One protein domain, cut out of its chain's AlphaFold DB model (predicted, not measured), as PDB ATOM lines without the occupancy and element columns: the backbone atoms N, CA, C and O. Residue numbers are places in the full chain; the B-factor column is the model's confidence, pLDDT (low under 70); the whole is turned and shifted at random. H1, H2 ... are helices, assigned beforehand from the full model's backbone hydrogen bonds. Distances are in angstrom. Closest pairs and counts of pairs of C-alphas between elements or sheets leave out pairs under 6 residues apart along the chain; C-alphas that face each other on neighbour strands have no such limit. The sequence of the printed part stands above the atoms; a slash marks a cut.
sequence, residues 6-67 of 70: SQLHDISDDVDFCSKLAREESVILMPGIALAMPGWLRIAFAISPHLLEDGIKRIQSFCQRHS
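AT A GLANCE: This is residues 6 to 67 of the 70 residues of an uncharacterized protein of Amborella trichopoda (UniProt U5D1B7). A long straight helix, H3, forms one side of the domain, and the last part of a shorter helix, H1, packs on its later half, the two nearly at right angles. A short helical turn, H2, lies on the far side of H1 from H3, and from there a long unnamed stretch, residues 36 to 48, runs back to the start of H3, where residues 46 to 51 stick out. The printed part has 62 residues with three named helices, in the order H1, H2, H3, and no named strand; the class is all helix. The whole is compact, with a radius of gyration of the C-alphas of 11.6 A and spans of 30 by 27 by 18 A.

HOW THE PARTS SIT: H3, residues 49 to 65, touches H1, residues 14 to 25, with its residues 58 to 62 alone, and H1 touches H3 with residues 21 to 25 alone. The closest C-alphas are those of Glu 25 and Arg 58, 5.9 A apart. Their lines stand about perpendicular at 72 degrees, only just past a steep tilt. H1, with residues 14 to 15 alone, only just touches H2, residues 32 to 35, with 3 pairs of C-alphas within 8 A; the closest are those of Asp 14 and Gly 32, 6.6 A apart. H2 and H3 are apart. Residues 30 to 31 pair antiparallel with residues 41 to 42. In H1 and H3 every O i to N i+4 pair is within hydrogen-bond range; H2 is too short for such a pair, and its 1 O i to N i+3 pair is within range.

IN THESE COORDINATES: H3 runs 24.5 A from C-alpha 49 at (152.445, 155.341, 206.791) to C-alpha 65 at (130.181, 159.144, 197.407). H1 begins at C-alpha 14, (132.475, 142.777, 198.508), and is 15.7 A long. H2 is 5.3 A long.

THE WHOLE: The two C-alphas farthest apart are those of Ser 6 and Ser 48, 32.3 A. The printed part has no cut. The link from H2 to H3 is long, with 13 residues; that from H1 to H2 is short. Mean pLDDT of the printed part is 95.6, and no printed residue is under 70.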
ATOM      1  N   SER A   6     124.199 147.376 203.003       92.75
ATOM      2  CA  SER A   6     122.898 148.027 203.189       92.75
ATOM      3  C   SER A   6     123.010 149.554 203.207       92.75
ATOM      4  O   SER A   6     122.101 150.225 202.716       92.75
ATOM      5  N   GLN A   7     124.147 150.086 203.666       93.44
ATOM      6  CA  GLN A   7     124.433 151.518 203.783       93.44
ATOM      7  C   GLN A   7     124.937 152.157 202.481       93.44
ATOM      8  O   GLN A   7     125.073 153.376 202.406       93.44
ATOM      9  N   LEU A   8     125.203 151.357 201.448       94.56
ATOM     10  CA  LEU A   8     125.777 151.817 200.186       94.56
ATOM     11  C   LEU A   8     124.730 151.752 199.072       94.56
ATOM     12  O   LEU A   8     123.933 150.813 199.001       94.56
ATOM     13  N   HIS A   9     124.682 152.775 198.224       92.75
ATOM     14  CA  HIS A   9     123.930 152.739 196.976       92.75
ATOM     15  C   HIS A   9     124.841 152.205 195.876       92.75
ATOM     16  O   HIS A   9     126.044 152.392 195.950       92.75
ATOM     17  N   ASP A  10     124.256 151.529 194.889       93.56
ATOM     18  CA  ASP A  10     124.929 151.002 193.694       93.56
ATOM     19  C   ASP A  10     125.996 149.900 193.871       93.56
ATOM     20  O   ASP A  10     126.532 149.453 192.859       93.56
ATOM     21  N   ILE A  11     126.263 149.440 195.095       96.19
ATOM     22  CA  ILE A  11     127.218 148.364 195.401       96.19
ATOM     23  C   ILE A  11     126.449 147.118 195.842       96.19
ATOM     24  O   ILE A  11     125.593 147.217 196.722       96.19
ATOM     25  N   SER A  12     126.729 145.956 195.244       95.62
ATOM     26  CA  SER A  12     125.997 144.707 195.542       95.62
ATOM     27  C   SER A  12     126.687 143.783 196.545       95.62
ATOM     28  O   SER A  12     126.008 143.101 197.314       95.62
ATOM     29  N   ASP A  13     128.017 143.733 196.539       95.88
ATOM     30  CA  ASP A  13     128.807 142.809 197.352       95.88
ATOM     31  C   ASP A  13     130.253 143.305 197.554       95.88
ATOM     32  O   ASP A  13     130.627 144.412 197.159       95.88
ATOM     33  N   ASP A  14     131.068 142.493 198.231       96.31
ATOM     34  CA  ASP A  14     132.475 142.777 198.508       96.31
ATOM     35  C   ASP A  14     133.357 142.781 197.250       96.31
ATOM     36  O   ASP A  14     134.365 143.491 197.222       96.31
ATOM     37  N   VAL A  15     132.987 142.042 196.201       97.12
ATOM     38  CA  VAL A  15     133.712 142.030 194.923       97.12
ATOM     39  C   VAL A  15     133.456 143.319 194.152       97.12
ATOM     40  O   VAL A  15     134.412 143.953 193.696       97.12
ATOM     41  N   ASP A  16     132.195 143.732 194.039       97.38
ATOM     42  CA  ASP A  16     131.800 144.969 193.370       97.38
ATOM     43  C   ASP A  16     132.396 146.191 194.080       97.38
ATOM     44  O   ASP A  16     133.026 147.036 193.437       97.38
ATOM     45  N   PHE A  17     132.342 146.222 195.420       97.06
ATOM     46  CA  PHE A  17     133.002 147.255 196.223       97.06
ATOM     47  C   PHE A  17     134.494 147.380 195.876       97.06
ATOM     48  O   PHE A  17     134.974 148.469 195.557       97.06
ATOM     49  N   CYS A  18     135.239 146.267 195.906       97.19
ATOM     50  CA  CYS A  18     136.670 146.271 195.599       97.19
ATOM     51  C   CYS A  18     136.962 146.676 194.146       97.19
ATOM     52  O   CYS A  18     137.936 147.386 193.894       97.19
ATOM     53  N   SER A  19     136.133 146.237 193.195       97.31
ATOM     54  CA  SER A  19     136.291 146.547 191.771       97.31
ATOM     55  C   SER A  19     136.099 148.039 191.488       97.31
ATOM     56  O   SER A  19     136.929 148.663 190.817       97.31
ATOM     57  N   LYS A  20     135.045 148.647 192.044       97.31
ATOM     58  CA  LYS A  20     134.782 150.084 191.897       97.31
ATOM     59  C   LYS A  20     135.826 150.939 192.598       97.31
ATOM     60  O   LYS A  20     136.351 151.866 191.983       97.31
ATOM     61  N   LEU A  21     136.210 150.579 193.822       97.44
ATOM     62  CA  LEU A  21     137.265 151.277 194.556       97.44
ATOM     63  C   LEU A  21     138.586 151.292 193.768       97.44
ATOM     64  O   LEU A  21     139.240 152.331 193.668       97.44
ATOM     65  N   ALA A  22     138.957 150.173 193.143       97.38
ATOM     66  CA  ALA A  22     140.152 150.112 192.308       97.38
ATOM     67  C   ALA A  22     140.048 151.015 191.066       97.38
ATOM     68  O   ALA A  22     141.031 151.652 190.689       97.38
ATOM     69  N   ARG A  23     138.870 151.099 190.437       96.94
ATOM     70  CA  ARG A  23     138.651 151.923 189.238       96.94
ATOM     71  C   ARG A  23     138.622 153.419 189.532       96.94
ATOM     72  O   ARG A  23     139.193 154.191 188.771       96.94
ATOM     73  N   GLU A  24     137.938 153.820 190.591       96.81
ATOM     74  CA  GLU A  24     137.670 155.230 190.880       96.81
ATOM     75  C   GLU A  24     138.763 155.857 191.734       96.81
ATOM     76  O   GLU A  24     139.206 156.974 191.481       96.81
ATOM     77  N   GLU A  25     139.229 155.107 192.726       96.12
ATOM     78  CA  GLU A  25     140.190 155.576 193.709       96.12
ATOM     79  C   GLU A  25     141.547 154.906 193.555       96.12
ATOM     80  O   GLU A  25     142.365 155.060 194.441       96.12
ATOM     81  N   SER A  26     141.836 154.125 192.510       95.31
ATOM     82  CA  SER A  26     143.137 153.434 192.344       95.31
ATOM     83  C   SER A  26     143.659 152.742 193.621       95.31
ATOM     84  O   SER A  26     144.869 152.661 193.838       95.31
ATOM     85  N   VAL A  27     142.753 152.284 194.492       96.31
ATOM     86  CA  VAL A  27     143.066 151.597 195.746       96.31
ATOM     87  C   VAL A  27     142.578 150.167 195.610       96.31
ATOM     88  O   VAL A  27     141.408 149.914 195.339       96.31
ATOM     89  N   ILE A  28     143.490 149.220 195.811       95.38
ATOM     90  CA  ILE A  28     143.194 147.795 195.695       95.38
ATOM     91  C   ILE A  28     143.025 147.220 197.097       95.38
ATOM     92  O   ILE A  28     143.951 147.243 197.909       95.38
ATOM     93  N   LEU A  29     141.842 146.670 197.358       95.75
ATOM     94  CA  LEU A  29     141.543 145.861 198.535       95.75
ATOM     95  C   LEU A  29     141.214 144.436 198.108       95.75
ATOM     96  O   LEU A  29     140.827 144.184 196.967       95.75
ATOM     97  N   MET A  30     141.347 143.494 199.039       96.19
ATOM     98  CA  MET A  30     141.028 142.103 198.757       96.19
ATOM     99  C   MET A  30     139.614 141.774 199.255       96.19
ATOM    100  O   MET A  30     139.343 141.964 200.450       96.19
ATOM    101  N   PRO A  31     138.722 141.284 198.374       97.12
ATOM    102  CA  PRO A  31     137.373 140.902 198.764       97.12
ATOM    103  C   PRO A  31     137.415 139.649 199.647       97.12
ATOM    104  O   PRO A  31     138.246 138.755 199.462       97.12
ATOM    105  N   GLY A  32     136.533 139.587 200.637       96.31
ATOM    106  CA  GLY A  32     136.504 138.543 201.656       96.31
ATOM    107  C   GLY A  32     136.061 137.192 201.114       96.31
ATOM    108  O   GLY A  32     136.507 136.164 201.626       96.31
ATOM    109  N   ILE A  33     135.280 137.168 200.029       96.00
ATOM    110  CA  ILE A  33     134.933 135.932 199.314       96.00
ATOM    111  C   ILE A  33     136.171 135.113 198.909       96.00
ATOM    112  O   ILE A  33     136.137 133.886 198.985       96.00
ATOM    113  N   ALA A  34     137.301 135.762 198.596       93.75
ATOM    114  CA  ALA A  34     138.563 135.084 198.272       93.75
ATOM    115  C   ALA A  34     139.169 134.311 199.465       93.75
ATOM    116  O   ALA A  34     140.062 133.487 199.279       93.75
ATOM    117  N   LEU A  35     138.685 134.565 200.685       94.69
ATOM    118  CA  LEU A  35     139.050 133.876 201.927       94.69
ATOM    119  C   LEU A  35     137.866 133.127 202.559       94.69
ATOM    120  O   LEU A  35     137.898 132.853 203.756       94.69
ATOM    121  N   ALA A  36     136.811 132.832 201.793       94.94
ATOM    122  CA  ALA A  36     135.573 132.231 202.302       94.94
ATOM    123  C   ALA A  36     134.886 133.052 203.421       94.94
ATOM    124  O   ALA A  36     134.199 132.506 204.282       94.94
ATOM    125  N   MET A  37     135.047 134.381 203.394       95.75
ATOM    126  CA  MET A  37     134.418 135.332 204.316       95.75
ATOM    127  C   MET A  37     133.601 136.380 203.537       95.75
ATOM    128  O   MET A  37     134.014 137.537 203.459       95.75
ATOM    129  N   PRO A  38     132.463 136.005 202.926       93.88
ATOM    130  CA  PRO A  38     131.658 136.923 202.118       93.88
ATOM    131  C   PRO A  38     131.208 138.153 202.915       93.88
ATOM    132  O   PRO A  38     130.840 138.048 204.090       93.88
ATOM    133  N   GLY A  39     131.242 139.325 202.278       94.25
ATOM    134  CA  GLY A  39     130.886 140.598 202.919       94.25
ATOM    135  C   GLY A  39     131.956 141.128 203.878       94.25
ATOM    136  O   GLY A  39     131.683 142.005 204.697       94.25
ATOM    137  N   TRP A  40     133.180 140.605 203.808       97.06
ATOM    138  CA  TRP A  40     134.334 141.150 204.519       97.06
ATOM    139  C   TRP A  40     135.346 141.725 203.537       97.06
ATOM    140  O   TRP A  40     135.395 141.359 202.373       97.06
ATOM    141  N   LEU A  41     136.186 142.626 204.028       96.81
ATOM    142  CA  LEU A  41     137.303 143.209 203.295       96.81
ATOM    143  C   LEU A  41     138.597 142.950 204.056       96.81
ATOM    144  O   LEU A  41     138.653 143.117 205.287       96.81
ATOM    145  N   ARG A  42     139.659 142.604 203.326       96.12
ATOM    146  CA  ARG A  42     141.023 142.547 203.856       96.12
ATOM    147  C   ARG A  42     141.832 143.725 203.327       96.12
ATOM    148  O   ARG A  42     141.972 143.917 202.122       96.12
ATOM    149  N   ILE A  43     142.395 144.478 204.267       94.25
ATOM    150  CA  ILE A  43     143.262 145.623 204.006       94.25
ATOM    151  C   ILE A  43     144.691 145.194 204.330       94.25
ATOM    152  O   ILE A  43     144.977 144.782 205.455       94.25
ATOM    153  N   ALA A  44     145.575 145.255 203.338       92.25
ATOM    154  CA  ALA A  44     147.005 145.073 203.538       92.25
ATOM    155  C   ALA A  44     147.648 146.443 203.774       92.25
ATOM    156  O   ALA A  44     147.485 147.351 202.968       92.25
ATOM    157  N   PHE A  45     148.375 146.587 204.878       91.56
ATOM    158  CA  PHE A  45     148.976 147.855 205.309       91.56
ATOM    159  C   PHE A  45     150.512 147.794 205.354       91.56
ATOM    160  O   PHE A  45     151.153 148.582 206.039       91.56
ATOM    161  N   ALA A  46     151.115 146.856 204.614       92.50
ATOM    162  CA  ALA A  46     152.566 146.678 204.504       92.50
ATOM    163  C   ALA A  46     153.210 147.707 203.549       92.50
ATOM    164  O   ALA A  46     153.931 147.349 202.620       92.50
ATOM    165  N   ILE A  47     152.893 148.986 203.751       92.31
ATOM    166  CA  ILE A  47     153.362 150.137 202.970       92.31
ATOM    167  C   ILE A  47     153.763 151.272 203.921       92.31
ATOM    168  O   ILE A  47     153.565 151.170 205.132       92.31
ATOM    169  N   SER A  48     154.345 152.356 203.400       95.88
ATOM    170  CA  SER A  48     154.709 153.496 204.246       95.88
ATOM    171  C   SER A  48     153.466 154.148 204.880       95.88
ATOM    172  O   SER A  48     152.407 154.182 204.244       95.88
ATOM    173  N   PRO A  49     153.577 154.713 206.101       94.56
ATOM    174  CA  PRO A  49     152.445 155.341 206.791       94.56
ATOM    175  C   PRO A  49     151.746 156.420 205.956       94.56
ATOM    176  O   PRO A  49     150.526 156.423 205.862       94.56
ATOM    177  N   HIS A  50     152.516 157.260 205.259       95.88
ATOM    178  CA  HIS A  50     151.980 158.294 204.371       95.88
ATOM    179  C   HIS A  50     151.087 157.713 203.263       95.88
ATOM    180  O   HIS A  50     149.986 158.197 203.024       95.88
ATOM    181  N   LEU A  51     151.544 156.659 202.576       94.69
ATOM    182  CA  LEU A  51     150.759 156.030 201.509       94.69
ATOM    183  C   LEU A  51     149.508 155.338 202.060       94.69
ATOM    184  O   LEU A  51     148.469 155.331 201.404       94.69
ATOM    185  N   LEU A  52     149.599 154.771 203.266       95.06
ATOM    186  CA  LEU A  52     148.454 154.178 203.947       95.06
ATOM    187  C   LEU A  52     147.405 155.233 204.310       95.06
ATOM    188  O   LEU A  52     146.224 155.021 204.047       95.06
ATOM    189  N   GLU A  53     147.823 156.364 204.876       96.06
ATOM    190  CA  GLU A  53     146.933 157.479 205.211       96.06
ATOM    191  C   GLU A  53     146.209 158.014 203.975       96.06
ATOM    192  O   GLU A  53     144.990 158.191 204.005       96.06
ATOM    193  N   ASP A  54     146.924 158.217 202.869       96.31
ATOM    194  CA  ASP A  54     146.314 158.667 201.618       96.31
ATOM    195  C   ASP A  54     145.355 157.624 201.037       96.31
ATOM    196  O   ASP A  54     144.255 157.969 200.603       96.31
ATOM    197  N   GLY A  55     145.710 156.336 201.095       96.25
ATOM    198  CA  GLY A  55     144.810 155.248 200.714       96.25
ATOM    199  C   GLY A  55     143.524 155.234 201.544       96.25
ATOM    200  O   GLY A  55     142.435 155.094 200.990       96.25
ATOM    201  N   ILE A  56     143.623 155.448 202.859       95.62
ATOM    202  CA  ILE A  56     142.462 155.526 203.757       95.62
ATOM    203  C   ILE A  56     141.581 156.734 203.420       95.62
ATOM    204  O   ILE A  56     140.360 156.582 203.370       95.62
ATOM    205  N   LYS A  57     142.160 157.913 203.146       97.50
ATOM    206  CA  LYS A  57     141.388 159.103 202.733       97.50
ATOM    207  C   LYS A  57     140.587 158.833 201.459       97.50
ATOM    208  O   LYS A  57     139.407 159.158 201.401       97.50
ATOM    209  N   ARG A  58     141.197 158.175 200.471       97.62
ATOM    210  CA  ARG A  58     140.532 157.801 199.212       97.62
ATOM    211  C   ARG A  58     139.396 156.803 199.440       97.62
ATOM    212  O   ARG A  58     138.303 156.989 198.914       97.62
ATOM    213  N   ILE A  59     139.601 155.806 200.308       96.69
ATOM    214  CA  ILE A  59     138.527 154.891 200.736       96.69
ATOM    215  C   ILE A  59     137.377 155.668 201.394       96.69
ATOM    216  O   ILE A  59     136.217 155.396 201.099       96.69
ATOM    217  N   GLN A  60     137.668 156.642 202.262       95.75
ATOM    218  CA  GLN A  60     136.628 157.469 202.882       95.75
ATOM    219  C   GLN A  60     135.843 158.276 201.846       95.75
ATOM    220  O   GLN A  60     134.614 158.275 201.896       95.75
ATOM    221  N   SER A  61     136.525 158.918 200.893       97.00
ATOM    222  CA  SER A  61     135.877 159.654 199.803       97.00
ATOM    223  C   SER A  61     134.977 158.749 198.962       97.00
ATOM    224  O   SER A  61     133.838 159.119 198.685       97.00
ATOM    225  N   PHE A  62     135.430 157.539 198.626       96.81
ATOM    226  CA  PHE A  62     134.603 156.537 197.953       96.81
ATOM    227  C   PHE A  62     133.362 156.172 198.773       96.81
ATOM    228  O   PHE A  62     132.242 156.293 198.285       96.81
ATOM    229  N   CYS A  63     133.527 155.809 200.048       95.38
ATOM    230  CA  CYS A  63     132.398 155.458 200.910       95.38
ATOM    231  C   CYS A  63     131.384 156.603 201.045       95.38
ATOM    232  O   CYS A  63     130.187 156.347 201.040       95.38
ATOM    233  N   GLN A  64     131.836 157.857 201.135       94.88
ATOM    234  CA  GLN A  64     130.947 159.022 201.185       94.88
ATOM    235  C   GLN A  64     130.161 159.196 199.882       94.88
ATOM    236  O   GLN A  64     128.954 159.427 199.929       94.88
ATOM    237  N   ARG A  65     130.824 159.042 198.726       95.56
ATOM    238  CA  ARG A  65     130.181 159.144 197.407       95.56
ATOM    239  C   ARG A  65     129.123 158.069 197.196       95.56
ATOM    240  O   ARG A  65     128.084 158.386 196.638       95.56
ATOM    241  N   HIS A  66     129.365 156.851 197.676       95.25
ATOM    242  CA  HIS A  66     128.447 155.714 197.541       95.25
ATOM    243  C   HIS A  66     127.521 155.529 198.750       95.25
ATOM    244  O   HIS A  66     126.718 154.600 198.778       95.25
ATOM    245  N   SER A  67     127.578 156.400 199.758       94.62
ATOM    246  CA  SER A  67     126.681 156.320 200.912       94.62
ATOM    247  C   SER A  67     125.239 156.555 200.470       94.62
ATOM    248  O   SER A  67     124.947 157.480 199.703       94.62
TER     249      SER A  67